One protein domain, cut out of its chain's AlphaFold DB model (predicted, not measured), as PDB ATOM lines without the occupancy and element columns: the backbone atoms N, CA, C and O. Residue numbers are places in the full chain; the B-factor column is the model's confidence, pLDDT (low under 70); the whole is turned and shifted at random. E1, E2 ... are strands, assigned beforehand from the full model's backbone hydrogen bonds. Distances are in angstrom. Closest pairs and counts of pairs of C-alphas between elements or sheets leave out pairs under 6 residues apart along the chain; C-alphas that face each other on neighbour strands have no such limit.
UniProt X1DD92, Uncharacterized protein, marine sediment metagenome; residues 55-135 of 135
ATOM      1  N   TYR A  55     212.169 243.455 222.873       63.03
ATOM      2  CA  TYR A  55     213.350 242.638 223.182       63.03
ATOM      3  C   TYR A  55     214.632 243.288 222.618       63.03
ATOM      4  O   TYR A  55     215.275 242.738 221.728       63.03
ATOM      5  N   SER A  56     214.988 244.496 223.060       62.06
ATOM      6  CA  SER A  56     216.340 245.009 222.841       62.06
ATOM      7  C   SER A  56     217.333 244.171 223.639       62.06
ATOM      8  O   SER A  56     216.966 243.612 224.680       62.06
ATOM      9  N   ASP A  57     218.582 244.118 223.164       65.25
ATOM     10  CA  ASP A  57     219.713 243.578 223.919       65.25
ATOM     11  C   ASP A  57     219.613 244.122 225.352       65.25
ATOM     12  O   ASP A  57     219.488 245.334 225.547       65.25
ATOM     13  N   GLY A  58     219.459 243.220 226.326       72.31
ATOM     14  CA  GLY A  58     219.047 243.584 227.682       72.31
ATOM     15  C   GLY A  58     219.958 244.635 228.319       72.31
ATOM     16  O   GLY A  58     221.095 244.840 227.904       72.31
ATOM     17  N   ILE A  59     219.463 245.306 229.357       85.31
ATOM     18  CA  ILE A  59     220.296 246.211 230.152       85.31
ATOM     19  C   ILE A  59     221.311 245.366 230.929       85.31
ATOM     20  O   ILE A  59     220.923 244.575 231.789       85.31
ATOM     21  N   ASP A  60     222.598 245.540 230.628       89.81
ATOM     22  CA  ASP A  60     223.676 244.824 231.308       89.81
ATOM     23  C   ASP A  60     223.618 245.031 232.825       89.81
ATOM     24  O   ASP A  60     223.393 246.142 233.317       89.81
ATOM     25  N   ASP A  61     223.876 243.954 233.568       93.62
ATOM     26  CA  ASP A  61     224.029 243.955 235.024       93.62
ATOM     27  C   ASP A  61     222.801 244.445 235.822       93.62
ATOM     28  O   ASP A  61     222.906 244.703 237.027       93.62
ATOM     29  N   ILE A  62     221.630 244.570 235.194       92.44
ATOM     30  CA  ILE A  62     220.385 245.054 235.813       92.44
ATOM     31  C   ILE A  62     219.891 244.182 236.975       92.44
ATOM     32  O   ILE A  62     219.119 244.645 237.813       92.44
ATOM     33  N   GLU A  63     220.351 242.936 237.083       92.56
ATOM     34  CA  GLU A  63     220.098 242.032 238.204       92.56
ATOM     35  C   GLU A  63     221.031 242.276 239.401       92.56
ATOM     36  O   GLU A  63     220.718 241.875 240.527       92.56
ATOM     37  N   LYS A  64     222.168 242.958 239.206       96.31
ATOM     38  CA  LYS A  64     223.150 243.176 240.274       96.31
ATOM     39  C   LYS A  64     222.600 244.102 241.357       96.31
ATOM     40  O   LYS A  64     221.856 245.056 241.108       96.31
ATOM     41  N   SER A  65     223.024 243.864 242.597       95.31
ATOM     42  CA  SER A  65     222.682 244.724 243.739       95.31
ATOM     43  C   SER A  65     223.289 246.127 243.635       95.31
ATOM     44  O   SER A  65     222.770 247.053 244.248       95.31
ATOM     45  N   SER A  66     224.362 246.288 242.854       96.25
ATOM     46  CA  SER A  66     225.049 247.561 242.609       96.25
ATOM     47  C   SER A  66     224.483 248.370 241.440       96.25
ATOM     48  O   SER A  66     224.994 249.455 241.177       96.25
ATOM     49  N   PHE A  67     223.497 247.845 240.706       96.38
ATOM     50  CA  PHE A  67     222.877 248.557 239.591       96.38
ATOM     51  C   PHE A  67     222.172 249.831 240.080       96.38
ATOM     52  O   PHE A  67     221.450 249.791 241.080       96.38
ATOM     53  N   ASP A  68     222.368 250.945 239.373       95.94
ATOM     54  CA  ASP A  68     221.733 252.221 239.704       95.94
ATOM     55  C   ASP A  68     220.282 252.256 239.204       95.94
ATOM     56  O   ASP A  68     219.995 252.497 238.034       95.94
ATOM     57  N   ASP A  69     219.352 252.027 240.126       96.69
ATOM     58  CA  ASP A  69     217.910 252.122 239.910       96.69
ATOM     59  C   ASP A  69     217.312 253.407 240.519       96.69
ATOM     60  O   ASP A  69     216.126 253.467 240.854       96.69
ATOM     61  N   SER A  70     218.116 254.461 240.712       96.19
ATOM     62  CA  SER A  70     217.648 255.735 241.280       96.19
ATOM     63  C   SER A  70     216.591 256.436 240.418       96.19
ATOM     64  O   SER A  70     215.720 257.113 240.960       96.19
ATOM     65  N   GLY A  71     216.626 256.230 239.099       95.94
ATOM     66  CA  GLY A  71     215.654 256.785 238.152       95.94
ATOM     67  C   GLY A  71     214.372 255.965 237.976       95.94
ATOM     68  O   GLY A  71     213.509 256.359 237.195       95.94
ATOM     69  N   TRP A  72     214.239 254.815 238.641       97.25
ATOM     70  CA  TRP A  72     213.091 253.928 238.441       97.25
ATOM     71  C   TRP A  72     211.861 254.421 239.199       97.25
ATOM     72  O   TRP A  72     211.959 254.994 240.287       97.25
ATOM     73  N   ARG A  73     210.675 254.148 238.647       96.88
ATOM     74  CA  ARG A  73     209.408 254.484 239.305       96.88
ATOM     75  C   ARG A  73     209.230 253.626 240.551       96.88
ATOM     76  O   ARG A  73     209.374 252.413 240.476       96.88
ATOM     77  N   ILE A  74     208.862 254.246 241.670       98.06
ATOM     78  CA  ILE A  74     208.476 253.530 242.890       98.06
ATOM     79  C   ILE A  74     206.969 253.253 242.846       98.06
ATOM     80  O   ILE A  74     206.188 254.156 242.538       98.06
ATOM     81  N   LEU A  75     206.565 252.023 243.158       97.25
ATOM     82  CA  LEU A  75     205.169 251.598 243.210       97.25
ATOM     83  C   LEU A  75     204.912 250.539 244.292       97.25
ATOM     84  O   LEU A  75     205.834 250.018 244.928       97.25
ATOM     85  N   GLU A  76     203.632 250.236 244.492       97.94
ATOM     86  CA  GLU A  76     203.127 249.172 245.358       97.94
ATOM     87  C   GLU A  76     202.464 248.081 244.500       97.94
ATOM     88  O   GLU A  76     201.815 248.382 243.498       97.94
ATOM     89  N   LEU A  77     202.657 246.815 244.873       98.00
ATOM     90  CA  LEU A  77     202.040 245.654 244.226       98.00
ATOM     91  C   LEU A  77     200.616 245.380 244.768       98.00
ATOM     92  O   LEU A  77     200.320 245.703 245.917       98.00
ATOM     93  N   PRO A  78     199.743 244.683 244.015       98.00
ATOM     94  CA  PRO A  78     199.945 244.146 242.669       98.00
ATOM     95  C   PRO A  78     199.988 245.253 241.613       98.00
ATOM     96  O   PRO A  78     199.327 246.277 241.749       98.00
ATOM     97  N   HIS A  79     200.757 245.028 240.551       96.69
ATOM     98  CA  HIS A  79     200.888 245.975 239.454       96.69
ATOM     99  C   HIS A  79     200.750 245.262 238.110       96.69
ATOM    100  O   HIS A  79     201.349 244.209 237.898       96.69
ATOM    101  N   ASP A  80     199.972 245.866 237.218       94.56
ATOM    102  CA  ASP A  80     199.832 245.486 235.819       94.56
ATOM    103  C   ASP A  80     200.289 246.686 234.988       94.56
ATOM    104  O   ASP A  80     199.624 247.718 234.990       94.56
ATOM    105  N   TRP A  81     201.439 246.594 234.314       91.25
ATOM    106  CA  TRP A  81     201.919 247.711 233.492       91.25
ATOM    107  C   TRP A  81     201.109 247.864 232.200       91.25
ATOM    108  O   TRP A  81     201.135 248.924 231.578       91.25
ATOM    109  N   GLY A  82     200.431 246.801 231.754       87.19
ATOM    110  CA  GLY A  82     199.720 246.778 230.480       87.19
ATOM    111  C   GLY A  82     198.528 247.724 230.488       87.19
ATOM    112  O   GLY A  82     198.224 248.327 229.465       87.19
ATOM    113  N   ILE A  83     197.901 247.920 231.650       90.25
ATOM    114  CA  ILE A  83     196.738 248.803 231.807       90.25
ATOM    115  C   ILE A  83     197.098 250.295 231.857       90.25
ATOM    116  O   ILE A  83     196.212 251.143 231.780       90.25
ATOM    117  N   GLU A  84     198.379 250.639 232.016       89.38
ATOM    118  CA  GLU A  84     198.806 252.031 232.209       89.38
ATOM    119  C   GLU A  84     198.905 252.825 230.899       89.38
ATOM    120  O   GLU A  84     198.884 254.058 230.918       89.38
ATOM    121  N   GLY A  85     199.045 252.137 229.765       82.75
ATOM    122  CA  GLY A  85     199.220 252.763 228.457       82.75
ATOM    123  C   GLY A  85     197.919 252.894 227.658       82.75
ATOM    124  O   GLY A  85     196.907 252.272 227.986       82.75
ATOM    125  N   PRO A  86     197.923 253.702 226.584       83.81
ATOM    126  CA  PRO A  86     196.784 253.786 225.680       83.81
ATOM    127  C   PRO A  86     196.568 252.450 224.966       83.81
ATOM    128  O   PRO A  86     197.525 251.722 224.697       83.81
ATOM    129  N   PHE A  87     195.320 252.166 224.594       82.56
ATOM    130  CA  PHE A  87     195.027 251.044 223.709       82.56
ATOM    131  C   PHE A  87     195.820 251.173 222.402       82.56
ATOM    132  O   PHE A  87     195.962 252.267 221.852       82.56
ATOM    133  N   THR A  88     196.340 250.057 221.902       75.62
ATOM    134  CA  THR A  88     197.102 250.034 220.652       75.62
ATOM    135  C   THR A  88     196.157 250.205 219.459       75.62
ATOM    136  O   THR A  88     195.307 249.347 219.218       75.62
ATOM    137  N   GLU A  89     196.309 251.290 218.695       66.31
ATOM    138  CA  GLU A  89     195.593 251.497 217.429       66.31
ATOM    139  C   GLU A  89     196.460 251.034 216.246       66.31
ATOM    140  O   GLU A  89     197.529 251.590 215.998       66.31
ATOM    141  N   GLY A  90     196.032 250.009 215.505       61.28
ATOM    142  CA  GLY A  90     196.766 249.504 214.337       61.28
ATOM    143  C   GLY A  90     196.459 248.039 214.016       61.28
ATOM    144  O   GLY A  90     195.712 247.402 214.761       61.28
ATOM    145  N   PRO A  91     196.990 247.482 212.905       51.72
ATOM    146  CA  PRO A  91     196.942 246.041 212.694       51.72
ATOM    147  C   PRO A  91     197.670 245.368 213.858       51.72
ATOM    148  O   PRO A  91     198.808 245.728 214.157       51.72
ATOM    149  N   PHE A  92     196.982 244.434 214.515       57.12
ATOM    150  CA  PHE A  92     197.506 243.597 215.590       57.12
ATOM    151  C   PHE A  92     198.920 243.137 215.227       57.12
ATOM    152  O   PHE A  92     199.117 242.501 214.187       57.12
ATOM    153  N   THR A  93     199.916 243.510 216.034       58.19
ATOM    154  CA  THR A  93     201.196 242.804 215.968       58.19
ATOM    155  C   THR A  93     200.919 241.358 216.383       58.19
ATOM    156  O   THR A  93     199.965 241.109 217.118       58.19
ATOM    157  N   GLU A  94     201.727 240.387 215.945       58.66
ATOM    158  CA  GLU A  94     201.567 238.985 216.389       58.66
ATOM    159  C   GLU A  94     201.564 238.842 217.929       58.66
ATOM    160  O   GLU A  94     201.121 237.831 218.461       58.66
ATOM    161  N   GLU A  95     202.055 239.861 218.639       61.81
ATOM    162  CA  GLU A  95     202.187 239.913 220.094       61.81
ATOM    163  C   GLU A  95     201.019 240.603 220.820       61.81
ATOM    164  O   GLU A  95     200.969 240.513 222.043       61.81
ATOM    165  N   VAL A  96     200.126 241.314 220.115       64.31
ATOM    166  CA  VAL A  96     198.930 241.948 220.703       64.31
ATOM    167  C   VAL A  96     197.733 241.652 219.817       64.31
ATOM    168  O   VAL A  96     197.419 242.404 218.892       64.31
ATOM    169  N   GLU A  97     197.043 240.553 220.101       64.00
ATOM    170  CA  GLU A  97     195.807 240.211 219.402       64.00
ATOM    171  C   GLU A  97     194.604 240.971 219.987       64.00
ATOM    172  O   GLU A  97     194.557 241.307 221.170       64.00
ATOM    173  N   SER A  98     193.551 241.185 219.185       64.81
ATOM    174  CA  SER A  98     192.291 241.789 219.674       64.81
ATOM    175  C   SER A  98     191.694 241.083 220.900       64.81
ATOM    176  O   SER A  98     191.021 241.713 221.715       64.81
ATOM    177  N   ALA A  99     191.949 239.777 221.042       69.56
ATOM    178  CA  ALA A  99     191.477 238.965 222.156       69.56
ATOM    179  C   ALA A  99     192.160 239.314 223.493       69.56
ATOM    180  O   ALA A  99     191.627 238.984 224.550       69.56
ATOM    181  N   GLU A 100     193.297 240.009 223.459       73.44
ATOM    182  CA  GLU A 100     194.092 240.395 224.631       73.44
ATOM    183  C   GLU A 100     193.756 241.816 225.125       73.44
ATOM    184  O   GLU A 100     194.465 242.399 225.943       73.44
ATOM    185  N   GLY A 101     192.649 242.391 224.641       79.38
ATOM    186  CA  GLY A 101     192.129 243.679 225.107       79.38
ATOM    187  C   GLY A 101     192.829 244.903 224.517       79.38
ATOM    188  O   GLY A 101     192.573 246.010 224.982       79.38
ATOM    189  N   CYS A 102     193.677 244.720 223.497       81.00
ATOM    190  CA  CYS A 102     194.429 245.790 222.825       81.00
ATOM    191  C   CYS A 102     195.306 246.618 223.782       81.00
ATOM    192  O   CYS A 102     195.478 247.822 223.583       81.00
ATOM    193  N   LEU A 103     195.814 245.994 224.848       85.81
ATOM    194  CA  LEU A 103     196.659 246.656 225.836       85.81
ATOM    195  C   LEU A 103     198.138 246.628 225.412       85.81
ATOM    196  O   LEU A 103     198.603 245.624 224.874       85.81
ATOM    197  N   PRO A 104     198.919 247.681 225.708       84.00
ATOM    198  CA  PRO A 104     200.351 247.747 225.418       84.00
ATOM    199  C   PRO A 104     201.181 246.960 226.450       84.00
ATOM    200  O   PRO A 104     202.085 247.499 227.095       84.00
ATOM    201  N   PHE A 105     200.860 245.680 226.639       84.94
ATOM    202  CA  PHE A 105     201.533 244.805 227.598       84.94
ATOM    203  C   PHE A 105     202.845 244.151 227.111       84.94
ATOM    204  O   PHE A 105     203.621 243.782 227.997       84.94
ATOM    205  N   PRO A 106     203.158 243.981 225.805       85.81
ATOM    206  CA  PRO A 106     204.417 243.349 225.412       85.81
ATOM    207  C   PRO A 106     205.648 244.103 225.911       85.81
ATOM    208  O   PRO A 106     205.623 245.317 226.133       85.81
ATOM    209  N   GLY A 107     206.740 243.358 226.051       85.31
ATOM    210  CA  GLY A 107     208.028 243.864 226.501       85.31
ATOM    211  C   GLY A 107     208.563 243.110 227.711       85.31
ATOM    212  O   GLY A 107     208.035 242.076 228.123       85.31
ATOM    213  N   VAL A 108     209.638 243.652 228.273       89.25
ATOM    214  CA  VAL A 108     210.292 243.125 229.473       89.25
ATOM    215  C   VAL A 108     210.144 244.162 230.568       89.25
ATOM    216  O   VAL A 108     210.518 245.318 230.379       89.25
ATOM    217  N   GLY A 109     209.619 243.770 231.724       91.25
ATOM    218  CA  GLY A 109     209.584 244.657 232.876       91.25
ATOM    219  C   GLY A 109     210.362 244.102 234.049       91.25
ATOM    220  O   GLY A 109     210.299 242.919 234.378       91.25
ATOM    221  N   TRP A 110     211.092 245.004 234.681       94.56
ATOM    222  CA  TRP A 110     211.921 244.737 235.832       94.56
ATOM    223  C   TRP A 110     211.253 245.267 237.088       94.56
ATOM    224  O   TRP A 110     210.822 246.420 237.128       94.56
ATOM    225  N   TYR A 111     211.236 244.439 238.130       97.12
ATOM    226  CA  TYR A 111     210.800 244.804 239.472       97.12
ATOM    227  C   TYR A 111     211.949 244.567 240.447       97.12
ATOM    228  O   TYR A 111     212.439 243.448 240.588       97.12
ATOM    229  N   ARG A 112     212.390 245.627 241.124       97.50
ATOM    230  CA  ARG A 112     213.512 245.596 242.068       97.50
ATOM    231  C   ARG A 112     213.069 246.078 243.439       97.50
ATOM    232  O   ARG A 112     212.331 247.053 243.556       97.50
ATOM    233  N   LYS A 113     213.544 245.414 244.491       97.50
ATOM    234  CA  LYS A 113     213.323 245.839 245.874       97.50
ATOM    235  C   LYS A 113     214.537 245.516 246.730       97.50
ATOM    236  O   LYS A 113     214.983 244.373 246.784       97.50
ATOM    237  N   THR A 114     215.031 246.524 247.436       96.00
ATOM    238  CA  THR A 114     216.077 246.378 248.450       96.00
ATOM    239  C   THR A 114     215.423 246.317 249.822       96.00
ATOM    240  O   THR A 114     214.560 247.132 250.142       96.00
ATOM    241  N   PHE A 115     215.817 245.344 250.637       94.12
ATOM    242  CA  PHE A 115     215.297 245.162 251.986       94.12
ATOM    243  C   PHE A 115     216.393 244.622 252.906       94.12
ATOM    244  O   PHE A 115     217.380 244.046 252.448       94.12
ATOM    245  N   GLU A 116     216.227 244.828 254.210       92.31
ATOM    246  CA  GLU A 116     217.171 244.323 255.200       92.31
ATOM    247  C   GLU A 116     217.081 242.803 255.327       92.31
ATOM    248  O   GLU A 116     215.997 242.214 255.319       92.31
ATOM    249  N   SER A 117     218.240 242.165 255.482       88.88
ATOM    250  CA  SER A 117     218.291 240.723 255.681       88.88
ATOM    251  C   SER A 117     217.598 240.338 256.996       88.88
ATOM    252  O   SER A 117     217.852 240.961 258.032       88.88
ATOM    253  N   PRO A 118     216.740 239.306 256.993       86.69
ATOM    254  CA  PRO A 118     216.107 238.811 258.204       86.69
ATOM    255  C   PRO A 118     217.145 238.234 259.188       86.69
ATOM    256  O   PRO A 118     218.255 237.869 258.794       86.69
ATOM    257  N   PRO A 119     216.791 238.081 260.480       85.81
ATOM    258  CA  PRO A 119     217.683 237.496 261.475       85.81
ATOM    259  C   PRO A 119     218.210 236.116 261.064       85.81
ATOM    260  O   PRO A 119     217.462 235.286 260.538       85.81
ATOM    261  N   GLN A 120     219.483 235.858 261.369       89.69
ATOM    262  CA  GLN A 120     220.134 234.578 261.088       89.69
ATOM    263  C   GLN A 120     219.415 233.400 261.764       89.69
ATOM    264  O   GLN A 120     218.765 233.544 262.800       89.69
ATOM    265  N   GLY A 121     219.551 232.211 261.169       89.50
ATOM    266  CA  GLY A 121     218.963 230.974 261.697       89.50
ATOM    267  C   GLY A 121     217.462 230.815 261.433       89.50
ATOM    268  O   GLY A 121     216.847 229.903 261.981       89.50
ATOM    269  N   LYS A 122     216.862 231.675 260.601       85.75
ATOM    270  CA  LYS A 122     215.471 231.555 260.152       85.75
ATOM    271  C   LYS A 122     215.401 231.177 258.674       85.75
ATOM    272  O   LYS A 122     216.206 231.638 257.872       85.75
ATOM    273  N   HIS A 123     214.389 230.391 258.318       88.50
ATOM    274  CA  HIS A 123     213.997 230.204 256.924       88.50
ATOM    275  C   HIS A 123     213.079 231.347 256.505       88.50
ATOM    276  O   HIS A 123     212.096 231.631 257.192       88.50
ATOM    277  N   VAL A 124     213.408 231.993 255.390       90.31
ATOM    278  CA  VAL A 124     212.639 233.111 254.844       90.31
ATOM    279  C   VAL A 124     212.322 232.831 253.387       90.31
ATOM    280  O   VAL A 124     213.167 232.344 252.641       90.31
ATOM    281  N   PHE A 125     211.082 233.125 253.014       92.44
ATOM    282  CA  PHE A 125     210.536 232.891 251.687       92.44
ATOM    283  C   PHE A 125     209.890 234.181 251.193       92.44
ATOM    284  O   PHE A 125     209.213 234.867 251.961       92.44
ATOM    285  N   ILE A 126     210.073 234.481 249.909       94.00
ATOM    286  CA  ILE A 126     209.263 235.462 249.189       94.00
ATOM    287  C   ILE A 126     208.241 234.657 248.394       94.00
ATOM    288  O   ILE A 126     208.611 233.757 247.643       94.00
ATOM    289  N   GLN A 127     206.959 234.942 248.604       95.88
ATOM    290  CA  GLN A 127     205.869 234.256 247.924       95.88
ATOM    291  C   GLN A 127     205.211 235.210 246.931       95.88
ATOM    292  O   GLN A 127     204.705 236.258 247.331       95.88
ATOM    293  N   PHE A 128     205.179 234.804 245.665       97.12
ATOM    294  CA  PHE A 128     204.391 235.451 244.623       97.12
ATOM    295  C   PHE A 128     203.104 234.660 244.425       97.12
ATOM    296  O   PHE A 128     203.153 233.457 244.172       97.12
ATOM    297  N   ASP A 129     201.960 235.329 244.543       97.44
ATOM    298  CA  ASP A 129     200.671 234.688 244.276       97.44
ATOM    299  C   ASP A 129     200.432 234.533 242.755       97.44
ATOM    300  O   ASP A 129     199.721 233.625 242.333       97.44
ATOM    301  N   GLY A 130     201.089 235.355 241.923       97.19
ATOM    302  CA  GLY A 130     201.153 235.196 240.469       97.19
ATOM    303  C   GLY A 130     202.074 236.225 239.804       97.19
ATOM    304  O   GLY A 130     202.150 237.366 240.252       97.19
ATOM    305  N   VAL A 131     202.768 235.814 238.738       96.75
ATOM    306  CA  VAL A 131     203.550 236.690 237.851       96.75
ATOM    307  C   VAL A 131     203.260 236.280 236.411       96.75
ATOM    308  O   VAL A 131     203.442 235.120 236.043       96.75
ATOM    309  N   MET A 132     202.779 237.221 235.607       90.62
ATOM    310  CA  MET A 132     202.496 237.014 234.189       90.62
ATOM    311  C   MET A 132     203.598 237.712 233.390       90.62
ATOM    312  O   MET A 132     203.721 238.926 233.462       90.62
ATOM    313  N   LYS A 133     204.474 237.010 232.675       88.75
ATOM    314  CA  LYS A 133     204.785 235.566 232.647       88.75
ATOM    315  C   LYS A 133     206.294 235.427 232.375       88.75
ATOM    316  O   LYS A 133     206.939 236.431 232.101       88.75
ATOM    317  N   ASN A 134     206.838 234.207 232.378       88.75
ATOM    318  CA  ASN A 134     208.264 233.948 232.090       88.75
ATOM    319  C   ASN A 134     209.227 234.719 233.016       88.75
ATOM    320  O   ASN A 134     210.192 235.321 232.551       88.75
ATOM    321  N   ALA A 135     208.909 234.711 234.312       84.19
ATOM    322  CA  ALA A 135     209.734 235.287 235.369       84.19
ATOM    323  C   ALA A 135     210.831 234.325 235.844       84.19
ATOM    324  O   ALA A 135     210.632 233.093 235.712       84.19
TER     325      ALA A 135
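What this domain is: This is residues 55 to 135 of the 135 residues of an uncharacterized protein of marine sediment metagenome (UniProt X1DD92). You will find little regular structure here: long loops drawn out along one axis, with the short strand E2 in the middle and the loop of residues 115 to 127 sticking out at one end. Pro 91, in the long link between E1 and E2, lies at the other end. The 81 printed residues hold no named helix and two named strands, E1 then E2, with 8 residues, all strand by class. The whole is loose, with a radius of gyration of the C-alphas of 16.7 A, and spans 55 by 28 by 21 A.

How they stand to each other: From Tyr 55, pass residues 55 to 72 to reach E1, residues 73 to 75. A long link of 32 residues leads to E2, residues 108 to 112. E1 and E2 are apart, and each pairs with no named strand.

Where its parts are: Find C-alpha 73 at (209.408, 254.484, 239.305), where E1 begins its 6.4 A. E2 runs 13.2 A from C-alpha 108 at (210.292, 243.125, 229.473) to C-alpha 112 at (213.512, 245.596, 242.068).

The domain as a whole: The two C-alphas farthest apart, of Pro 91 and Gly 121, are 55.8 A apart. The printed part has no cut. Residues 55 to 57 and 89 to 99 have pLDDT under 70.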